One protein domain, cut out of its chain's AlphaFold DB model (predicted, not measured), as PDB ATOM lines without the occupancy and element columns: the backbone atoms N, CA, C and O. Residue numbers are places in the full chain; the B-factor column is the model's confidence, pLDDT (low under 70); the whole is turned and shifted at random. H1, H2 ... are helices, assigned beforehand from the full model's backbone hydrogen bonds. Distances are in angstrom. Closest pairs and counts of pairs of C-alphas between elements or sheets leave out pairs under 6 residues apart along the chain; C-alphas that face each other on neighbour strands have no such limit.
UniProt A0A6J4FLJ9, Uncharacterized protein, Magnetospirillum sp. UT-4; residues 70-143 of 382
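Overview. This is residues 70 to 143 of the 382 residues of an uncharacterized protein of Magnetospirillum sp. UT-4 (UniProt A0A6J4FLJ9). H3 and H4 fold back on each other as a helical hairpin, and H1 crosses H3 at a steep tilt. H2 sits on the far side of the body from H3, near H1 and one end of H4, with few contacts to either. A 13-residue stretch with no named element, residues 70 to 82, runs ahead of H1, its C-alphas 9 to 15 A from the mean of all C-alphas. The printed part has 74 residues with four named helices, in the order H1, H2, H3, H4, and no named strand; its class is all helix. It is compact and rounded, with a radius of gyration of the C-alphas of 10.7 A and spans of 26 by 25 by 22 A.

Arrangement. H1, residues 83 to 96, touches H3, residues 114 to 127, with 18 pairs of C-alphas within 8 A. Their closest C-alphas are those of Ala 86 and Val 120, 4.8 A apart. The two run the same way at a steep tilt of 57 degrees. H2, residues 100 to 108, is close to H1 but not clearly touching it: the closest C-alphas, of Leu 93 and Ala 102, are 7.2 A apart. H1 and H2 run opposite ways at a shallow tilt of 30 degrees. H2 and H3 are apart, although they follow each other in the chain. H3 and H4, residues 129 to 141, form a hairpin, touching through residues 121 to 125 of H3 and 131 to 136 of H4. Their closest C-alphas are those of Ala 125 and Ala 132, 4.9 A apart, and they run opposite ways at a shallow tilt of 29 degrees. H2 and H4 only just touch, and only at their ends, with 3 pairs of C-alphas within 8 A; the closest are those of Ile 103 and Met 139, at 6.7 A, and H4 takes part with residues 138 to 139 alone. H1 and H4 are close but not clearly touching, about perpendicular at 86 degrees, the closest C-alphas being those of Ala 94 and His 131, at 6.7 A. In H1 and H4 every O i to N i+4 pair is within hydrogen-bond range; in H2 4 of 5 are, and in H3 9 of 10.

Along the chain. H1 begins at C-alpha 83, at (221.215, 213.679, 184.350), and measures 19.9 A from first to last C-alpha. H2 runs from Ala 100 to Thr 108. H3 begins at C-alpha 114, at (233.440, 216.124, 186.731), and measures 20.2 A. H4 measures 18.4 A and ends at C-alpha 141, at (241.670, 223.555, 175.941).

Size, cuts and confidence. The two C-alphas farthest apart are those of Gly 80 and Asp 98, at 26.8 A. The printed part has no cut, and the three links between helices are tight. The mean pLDDT of the printed part is 83.2, with residues 96 to 97 and residue 111 under 70.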
ATOM      1  N   ALA A  70     239.443 210.018 169.533       78.69
ATOM      2  CA  ALA A  70     238.920 210.764 170.664       78.69
ATOM      3  C   ALA A  70     238.867 209.892 171.937       78.69
ATOM      4  O   ALA A  70     238.494 208.713 171.879       78.69
ATOM      5  N   PRO A  71     239.209 210.451 173.113       77.00
ATOM      6  CA  PRO A  71     239.062 209.746 174.380       77.00
ATOM      7  C   PRO A  71     237.586 209.414 174.631       77.00
ATOM      8  O   PRO A  71     236.717 210.272 174.519       77.00
ATOM      9  N   LYS A  72     237.296 208.163 175.008       74.19
ATOM     10  CA  LYS A  72     235.913 207.698 175.227       74.19
ATOM     11  C   LYS A  72     235.239 208.330 176.454       74.19
ATOM     12  O   LYS A  72     234.021 208.460 176.464       74.19
ATOM     13  N   ALA A  73     236.015 208.700 177.474       81.31
ATOM     14  CA  ALA A  73     235.522 209.272 178.729       81.31
ATOM     15  C   ALA A  73     236.443 210.411 179.222       81.31
ATOM     16  O   ALA A  73     237.189 210.226 180.183       81.31
ATOM     17  N   PRO A  74     236.431 211.583 178.561       85.31
ATOM     18  CA  PRO A  74     237.352 212.693 178.854       85.31
ATOM     19  C   PRO A  74     237.124 213.381 180.212       85.31
ATOM     20  O   PRO A  74     237.952 214.184 180.637       85.31
ATOM     21  N   PHE A  75     236.014 213.076 180.887       88.75
ATOM     22  CA  PHE A  75     235.624 213.671 182.172       88.75
ATOM     23  C   PHE A  75     235.408 212.622 183.278       88.75
ATOM     24  O   PHE A  75     234.881 212.933 184.342       88.75
ATOM     25  N   GLY A  76     235.786 211.362 183.033       87.44
ATOM     26  CA  GLY A  76     235.551 210.265 183.974       87.44
ATOM     27  C   GLY A  76     234.117 209.719 183.956       87.44
ATOM     28  O   GLY A  76     233.477 209.668 182.907       87.44
ATOM     29  N   SER A  77     233.654 209.230 185.113       87.31
ATOM     30  CA  SER A  77     232.346 208.573 185.272       87.31
ATOM     31  C   SER A  77     231.217 209.597 185.458       87.31
ATOM     32  O   SER A  77     231.398 210.545 186.222       87.31
ATOM     33  N   PRO A  78     230.040 209.402 184.832       88.94
ATOM     34  CA  PRO A  78     228.852 210.232 185.050       88.94
ATOM     35  C   PRO A  78     228.094 209.873 186.344       88.94
ATOM     36  O   PRO A  78     227.057 210.461 186.647       88.94
ATOM     37  N   GLU A  79     228.558 208.877 187.101       86.19
ATOM     38  CA  GLU A  79     227.903 208.425 188.330       86.19
ATOM     39  C   GLU A  79     227.829 209.552 189.373       86.19
ATOM     40  O   GLU A  79     228.827 210.185 189.709       86.19
ATOM     41  N   GLY A  80     226.624 209.796 189.893       81.69
ATOM     42  CA  GLY A  80     226.345 210.884 190.838       81.69
ATOM     43  C   GLY A  80     225.973 212.220 190.187       81.69
ATOM     44  O   GLY A  80     225.680 213.170 190.907       81.69
ATOM     45  N   ALA A  81     225.947 212.303 188.853       88.56
ATOM     46  CA  ALA A  81     225.460 213.481 188.145       88.56
ATOM     47  C   ALA A  81     223.926 213.590 188.163       88.56
ATOM     48  O   ALA A  81     223.212 212.588 188.062       88.56
ATOM     49  N   ASP A  82     223.413 214.823 188.185       86.31
ATOM     50  CA  ASP A  82     222.022 215.094 187.815       86.31
ATOM     51  C   ASP A  82     221.885 215.045 186.286       86.31
ATOM     52  O   ASP A  82     222.187 216.003 185.568       86.31
ATOM     53  N   PHE A  83     221.421 213.902 185.780       83.94
ATOM     54  CA  PHE A  83     221.215 213.679 184.350       83.94
ATOM     55  C   PHE A  83     220.156 214.599 183.732       83.94
ATOM     56  O   PHE A  83     220.208 214.846 182.528       83.94
ATOM     57  N   THR A  84     219.217 215.129 184.520       81.31
ATOM     58  CA  THR A  84     218.181 216.041 184.014       81.31
ATOM     59  C   THR A  84     218.800 217.398 183.702       81.31
ATOM     60  O   THR A  84     218.647 217.914 182.593       81.31
ATOM     61  N   ALA A  85     219.580 217.939 184.642       82.75
ATOM     62  CA  ALA A  85     220.327 219.175 184.434       82.75
ATOM     63  C   ALA A  85     221.386 219.019 183.325       82.75
ATOM     64  O   ALA A  85     221.572 219.921 182.503       82.75
ATOM     65  N   ALA A  86     222.053 217.861 183.258       87.56
ATOM     66  CA  ALA A  86     223.023 217.568 182.206       87.56
ATOM     67  C   ALA A  86     222.365 217.477 180.816       87.56
ATOM     68  O   ALA A  86     222.940 217.946 179.833       87.56
ATOM     69  N   ALA A  87     221.147 216.933 180.717       82.69
ATOM     70  CA  ALA A  87     220.411 216.844 179.456       82.69
ATOM     71  C   ALA A  87     220.044 218.219 178.888       82.69
ATOM     72  O   ALA A  87     220.235 218.446 177.691       82.69
ATOM     73  N   GLY A  88     219.584 219.145 179.736       84.88
ATOM     74  CA  GLY A  88     219.295 220.521 179.319       84.88
ATOM     75  C   GLY A  88     220.537 221.237 178.780       84.88
ATOM     76  O   GLY A  88     220.490 221.866 177.721       84.88
ATOM     77  N   MET A  89     221.680 221.065 179.450       86.06
ATOM     78  CA  MET A  89     222.956 221.632 179.003       86.06
ATOM     79  C   MET A  89     223.446 221.003 177.695       86.06
ATOM     80  O   MET A  89     223.819 221.721 176.768       86.06
ATOM     81  N   ALA A  90     223.395 219.673 177.575       87.75
ATOM     82  CA  ALA A  90     223.754 218.964 176.348       87.75
ATOM     83  C   ALA A  90     222.920 219.444 175.145       87.75
ATOM     84  O   ALA A  90     223.437 219.583 174.036       87.75
ATOM     85  N   GLU A  91     221.636 219.735 175.358       83.25
ATOM     86  CA  GLU A  91     220.750 220.265 174.326       83.25
ATOM     87  C   GLU A  91     221.068 221.713 173.945       83.25
ATOM     88  O   GLU A  91     221.169 222.023 172.753       83.25
ATOM     89  N   ALA A  92     221.287 222.586 174.932       81.50
ATOM     90  CA  ALA A  92     221.690 223.969 174.693       81.50
ATOM     91  C   ALA A  92     222.995 224.038 173.878       81.50
ATOM     92  O   ALA A  92     223.067 224.741 172.864       81.50
ATOM     93  N   LEU A  93     223.981 223.224 174.265       83.50
ATOM     94  CA  LEU A  93     225.267 223.084 173.582       83.50
ATOM     95  C   LEU A  93     225.120 222.571 172.149       83.50
ATOM     96  O   LEU A  93     225.724 223.114 171.221       83.50
ATOM     97  N   ALA A  94     224.289 221.548 171.944       78.12
ATOM     98  CA  ALA A  94     224.059 220.988 170.618       78.12
ATOM     99  C   ALA A  94     223.359 221.973 169.666       78.12
ATOM    100  O   ALA A  94     223.597 221.909 168.459       78.12
ATOM    101  N   LYS A  95     222.512 222.870 170.191       75.69
ATOM    102  CA  LYS A  95     221.758 223.859 169.404       75.69
ATOM    103  C   LYS A  95     222.596 225.076 169.014       75.69
ATOM    104  O   LYS A  95     222.428 225.585 167.909       75.69
ATOM    105  N   GLN A  96     223.461 225.557 169.908       69.38
ATOM    106  CA  GLN A  96     224.272 226.751 169.652       69.38
ATOM    107  C   GLN A  96     225.481 226.459 168.760       69.38
ATOM    108  O   GLN A  96     225.869 227.323 167.979       69.38
ATOM    109  N   GLY A  97     226.077 225.264 168.860       63.12
ATOM    110  CA  GLY A  97     227.288 224.912 168.105       63.12
ATOM    111  C   GLY A  97     228.530 225.737 168.480       63.12
ATOM    112  O   GLY A  97     229.588 225.546 167.886       63.12
ATOM    113  N   ASP A  98     228.407 226.627 169.467       70.38
ATOM    114  CA  ASP A  98     229.472 227.437 170.044       70.38
ATOM    115  C   ASP A  98     229.678 227.028 171.505       70.38
ATOM    116  O   ASP A  98     228.799 227.184 172.354       70.38
ATOM    117  N   PHE A  99     230.858 226.486 171.792       80.25
ATOM    118  CA  PHE A  99     231.230 226.015 173.122       80.25
ATOM    119  C   PHE A  99     231.860 227.116 173.983       80.25
ATOM    120  O   PHE A  99     232.008 226.923 175.187       80.25
ATOM    121  N   ALA A 100     232.225 228.270 173.413       72.31
ATOM    122  CA  ALA A 100     232.954 229.313 174.133       72.31
ATOM    123  C   ALA A 100     232.113 229.942 175.254       72.31
ATOM    124  O   ALA A 100     232.584 230.058 176.389       72.31
ATOM    125  N   GLY A 101     230.855 230.290 174.960       71.50
ATOM    126  CA  GLY A 101     229.928 230.843 175.955       71.50
ATOM    127  C   GLY A 101     229.599 229.847 177.069       71.50
ATOM    128  O   GLY A 101     229.595 230.198 178.249       71.50
ATOM    129  N   ALA A 102     229.411 228.578 176.712       73.12
ATOM    130  CA  ALA A 102     229.124 227.529 177.682       73.12
ATOM    131  C   ALA A 102     230.327 227.183 178.567       73.12
ATOM    132  O   ALA A 102     230.160 226.979 179.763       73.12
ATOM    133  N   ILE A 103     231.547 227.194 178.023       79.12
ATOM    134  CA  ILE A 103     232.779 227.050 178.811       79.12
ATOM    135  C   ILE A 103     232.894 228.164 179.846       79.12
ATOM    136  O   ILE A 103     233.276 227.906 180.988       79.12
ATOM    137  N   GLN A 104     232.580 229.405 179.463       77.75
ATOM    138  CA  GLN A 104     232.623 230.531 180.390       77.75
ATOM    139  C   GLN A 104     231.627 230.347 181.537       77.75
ATOM    140  O   GLN A 104     231.998 230.566 182.687       77.75
ATOM    141  N   HIS A 105     230.408 229.902 181.230       79.62
ATOM    142  CA  HIS A 105     229.402 229.582 182.237       79.62
ATOM    143  C   HIS A 105     229.872 228.440 183.155       79.62
ATOM    144  O   HIS A 105     230.008 228.646 184.361       79.62
ATOM    145  N   LEU A 106     230.252 227.290 182.584       82.81
ATOM    146  CA  LEU A 106     230.670 226.092 183.321       82.81
ATOM    147  C   LEU A 106     231.887 226.331 184.224       82.81
ATOM    148  O   LEU A 106     231.949 225.779 185.314       82.81
ATOM    149  N   ARG A 107     232.832 227.196 183.835       79.38
ATOM    150  CA  ARG A 107     233.971 227.568 184.698       79.38
ATOM    151  C   ARG A 107     233.559 228.240 186.000       79.38
ATOM    152  O   ARG A 107     234.280 228.157 186.988       79.38
ATOM    153  N   THR A 108     232.456 228.976 185.964       76.06
ATOM    154  CA  THR A 108     231.952 229.739 187.108       76.06
ATOM    155  C   THR A 108     230.820 229.025 187.835       76.06
ATOM    156  O   THR A 108     230.469 229.426 188.943       76.06
ATOM    157  N   SER A 109     230.267 227.970 187.234       76.69
ATOM    158  CA  SER A 109     229.142 227.229 187.781       76.69
ATOM    159  C   SER A 109     229.605 226.173 188.792       76.69
ATOM    160  O   SER A 109     230.361 225.268 188.434       76.69
ATOM    161  N   PRO A 110     229.107 226.205 190.041       71.06
ATOM    162  CA  PRO A 110     229.424 225.188 191.046       71.06
ATOM    163  C   PRO A 110     228.871 223.794 190.688       71.06
ATOM    164  O   PRO A 110     229.336 222.793 191.224       71.06
ATOM    165  N   GLU A 111     227.909 223.717 189.763       67.50
ATOM    166  CA  GLU A 111     227.327 222.465 189.264       67.50
ATOM    167  C   GLU A 111     228.190 221.747 188.210       67.50
ATOM    168  O   GLU A 111     227.967 220.565 187.947       67.50
ATOM    169  N   ALA A 112     229.223 222.406 187.663       74.38
ATOM    170  CA  ALA A 112     230.136 221.862 186.650       74.38
ATOM    171  C   ALA A 112     231.167 220.873 187.232       74.38
ATOM    172  O   ALA A 112     232.368 220.927 186.963       74.38
ATOM    173  N   THR A 113     230.686 219.951 188.060       85.25
ATOM    174  CA  THR A 113     231.470 218.845 188.604       85.25
ATOM    175  C   THR A 113     231.912 217.891 187.488       85.25
ATOM    176  O   THR A 113     231.281 217.812 186.433       85.25
ATOM    177  N   GLN A 114     232.981 217.121 187.711       85.75
ATOM    178  CA  GLN A 114     233.440 216.124 186.731       85.75
ATOM    179  C   GLN A 114     232.334 215.119 186.341       85.75
ATOM    180  O   GLN A 114     232.135 214.932 185.140       85.75
ATOM    181  N   PRO A 115     231.530 214.565 187.279       87.75
ATOM    182  CA  PRO A 115     230.392 213.722 186.914       87.75
ATOM    183  C   PRO A 115     229.359 214.436 186.040       87.75
ATOM    184  O   PRO A 115     228.862 213.856 185.078       87.75
ATOM    185  N   TYR A 116     229.063 215.709 186.324       90.50
ATOM    186  CA  TYR A 116     228.147 216.500 185.504       90.50
ATOM    187  C   TYR A 116     228.670 216.673 184.074       90.50
ATOM    188  O   TYR A 116     227.949 216.407 183.114       90.50
ATOM    189  N   LEU A 117     229.945 217.038 183.910       91.00
ATOM    190  CA  LEU A 117     230.577 217.162 182.593       91.00
ATOM    191  C   LEU A 117     230.636 215.820 181.847       91.00
ATOM    192  O   LEU A 117     230.415 215.783 180.634       91.00
ATOM    193  N   ALA A 118     230.869 214.715 182.561       90.94
ATOM    194  CA  ALA A 118     230.813 213.365 182.008       90.94
ATOM    195  C   ALA A 118     229.405 213.010 181.510       90.94
ATOM    196  O   ALA A 118     229.267 212.499 180.396       90.94
ATOM    197  N   ALA A 119     228.361 213.342 182.275       91.19
ATOM    198  CA  ALA A 119     226.971 213.127 181.879       91.19
ATOM    199  C   ALA A 119     226.577 213.989 180.668       91.19
ATOM    200  O   ALA A 119     225.981 213.473 179.723       91.19
ATOM    201  N   VAL A 120     226.966 215.271 180.638       91.31
ATOM    202  CA  VAL A 120     226.748 216.157 179.478       91.31
ATOM    203  C   VAL A 120     227.418 215.577 178.232       91.31
ATOM    204  O   VAL A 120     226.772 215.427 177.195       91.31
ATOM    205  N   HIS A 121     228.691 215.189 178.334       92.50
ATOM    206  CA  HIS A 121     229.433 214.595 177.224       92.50
ATOM    207  C   HIS A 121     228.794 213.297 176.721       92.50
ATOM    208  O   HIS A 121     228.655 213.119 175.511       92.50
ATOM    209  N   GLN A 122     228.376 212.403 177.623       91.56
ATOM    210  CA  GLN A 122     227.712 211.153 177.255       91.56
ATOM    211  C   GLN A 122     226.403 211.412 176.498       91.56
ATOM    212  O   GLN A 122     226.205 210.877 175.409       91.56
ATOM    213  N   LEU A 123     225.548 212.291 177.022       91.62
ATOM    214  CA  LEU A 123     224.268 212.638 176.398       91.62
ATOM    215  C   LEU A 123     224.453 213.314 175.033       91.62
ATOM    216  O   LEU A 123     223.652 213.115 174.117       91.62
ATOM    217  N   MET A 124     225.520 214.101 174.872       91.31
ATOM    218  CA  MET A 124     225.904 214.641 173.571       91.31
ATOM    219  C   MET A 124     226.384 213.541 172.624       91.31
ATOM    220  O   MET A 124     226.010 213.567 171.453       91.31
ATOM    221  N   ALA A 125     227.181 212.583 173.102       88.69
ATOM    222  CA  ALA A 125     227.758 211.526 172.274       88.69
ATOM    223  C   ALA A 125     226.681 210.603 171.692       88.69
ATOM    224  O   ALA A 125     226.752 210.265 170.510       88.69
ATOM    225  N   ASP A 126     225.654 210.290 172.484       85.94
ATOM    226  CA  ASP A 126     224.504 209.484 172.060       85.94
ATOM    227  C   ASP A 126     223.698 210.154 170.934       85.94
ATOM    228  O   ASP A 126     223.110 209.479 170.089       85.94
ATOM    229  N   ARG A 127     223.670 211.494 170.898       85.06
ATOM    230  CA  ARG A 127     222.915 212.281 169.907       85.06
ATOM    231  C   ARG A 127     223.750 212.651 168.683       85.06
ATOM    232  O   ARG A 127     223.281 212.552 167.550       85.06
ATOM    233  N   ASN A 128     224.958 213.156 168.909       86.56
ATOM    234  CA  ASN A 128     225.896 213.583 167.882       86.56
ATOM    235  C   ASN A 128     227.340 213.438 168.404       86.56
ATOM    236  O   ASN A 128     227.850 214.339 169.082       86.56
ATOM    237  N   PRO A 129     228.038 212.349 168.041       85.94
ATOM    238  CA  PRO A 129     229.379 212.079 168.547       85.94
ATOM    239  C   PRO A 129     230.398 213.154 168.140       85.94
ATOM    240  O   PRO A 129     231.318 213.437 168.902       85.94
ATOM    241  N   VAL A 130     230.217 213.819 166.990       84.19
ATOM    242  CA  VAL A 130     231.103 214.916 166.549       84.19
ATOM    243  C   VAL A 130     230.969 216.131 167.471       84.19
ATOM    244  O   VAL A 130     231.967 216.758 167.817       84.19
ATOM    245  N   HIS A 131     229.753 216.454 167.920       86.75
ATOM    246  CA  HIS A 131     229.546 217.541 168.881       86.75
ATOM    247  C   HIS A 131     230.136 217.211 170.252       86.75
ATOM    248  O   HIS A 131     230.735 218.088 170.868       86.75
ATOM    249  N   ALA A 132     230.005 215.965 170.713       89.06
ATOM    250  CA  ALA A 132     230.612 215.528 171.969       89.06
ATOM    251  C   ALA A 132     232.144 215.621 171.926       89.06
ATOM    252  O   ALA A 132     232.751 216.161 172.849       89.06
ATOM    253  N   MET A 133     232.757 215.195 170.817       89.62
ATOM    254  CA  MET A 133     234.194 215.346 170.578       89.62
ATOM    255  C   MET A 133     234.619 216.820 170.602       89.62
ATOM    256  O   MET A 133     235.553 217.178 171.314       89.62
ATOM    257  N   ASN A 134     233.920 217.692 169.870       87.38
ATOM    258  CA  ASN A 134     234.246 219.119 169.841       87.38
ATOM    259  C   ASN A 134     234.080 219.778 171.220       87.38
ATOM    260  O   ASN A 134     234.891 220.623 171.597       87.38
ATOM    261  N   PHE A 135     233.066 219.373 171.989       88.81
ATOM    262  CA  PHE A 135     232.883 219.804 173.372       88.81
ATOM    263  C   PHE A 135     234.046 219.352 174.260       88.81
ATOM    264  O   PHE A 135     234.632 220.177 174.958       88.81
ATOM    265  N   ALA A 136     234.433 218.075 174.191       89.25
ATOM    266  CA  ALA A 136     235.565 217.540 174.942       89.25
ATOM    267  C   ALA A 136     236.865 218.302 174.647       89.25
ATOM    268  O   ALA A 136     237.550 218.728 175.574       89.25
ATOM    269  N   GLU A 137     237.167 218.556 173.373       86.50
ATOM    270  CA  GLU A 137     238.337 219.343 172.968       86.50
ATOM    271  C   GLU A 137     238.288 220.786 173.478       86.50
ATOM    272  O   GLU A 137     239.312 221.361 173.851       86.50
ATOM    273  N   ALA A 138     237.107 221.404 173.471       86.56
ATOM    274  CA  ALA A 138     236.944 222.772 173.932       86.56
ATOM    275  C   ALA A 138     237.136 222.873 175.459       86.56
ATOM    276  O   ALA A 138     237.789 223.799 175.940       86.56
ATOM    277  N   MET A 139     236.647 221.887 176.215       86.31
ATOM    278  CA  MET A 139     236.833 221.793 177.666       86.31
ATOM    279  C   MET A 139     238.275 221.433 178.055       86.31
ATOM    280  O   MET A 139     238.792 221.976 179.031       86.31
ATOM    281  N   ASP A 140     238.948 220.575 177.284       85.31
ATOM    282  CA  ASP A 140     240.371 220.253 177.459       85.31
ATOM    283  C   ASP A 140     241.250 221.494 177.257       85.31
ATOM    284  O   ASP A 140     242.010 221.877 178.147       85.31
ATOM    285  N   LYS A 141     241.033 222.241 176.163       82.56
ATOM    286  CA  LYS A 141     241.670 223.555 175.941       82.56
ATOM    287  C   LYS A 141     241.385 224.550 177.064       82.56
ATOM    288  O   LYS A 141     242.176 225.464 177.299       82.56
ATOM    289  N   ALA A 142     240.250 224.399 177.740       81.12
ATOM    290  CA  ALA A 142     239.868 225.225 178.869       81.12
ATOM    291  C   ALA A 142     240.461 224.760 180.214       81.12
ATOM    292  O   ALA A 142     240.251 225.466 181.204       81.12
ATOM    293  N   GLY A 143     241.200 223.643 180.245       82.81
ATOM    294  CA  GLY A 143     241.825 223.060 181.436       82.81
ATOM    295  C   GLY A 143     240.865 222.270 182.331       82.81
ATOM    296  O   GLY A 143     241.133 222.128 183.519       82.81
TER     297      GLY A 143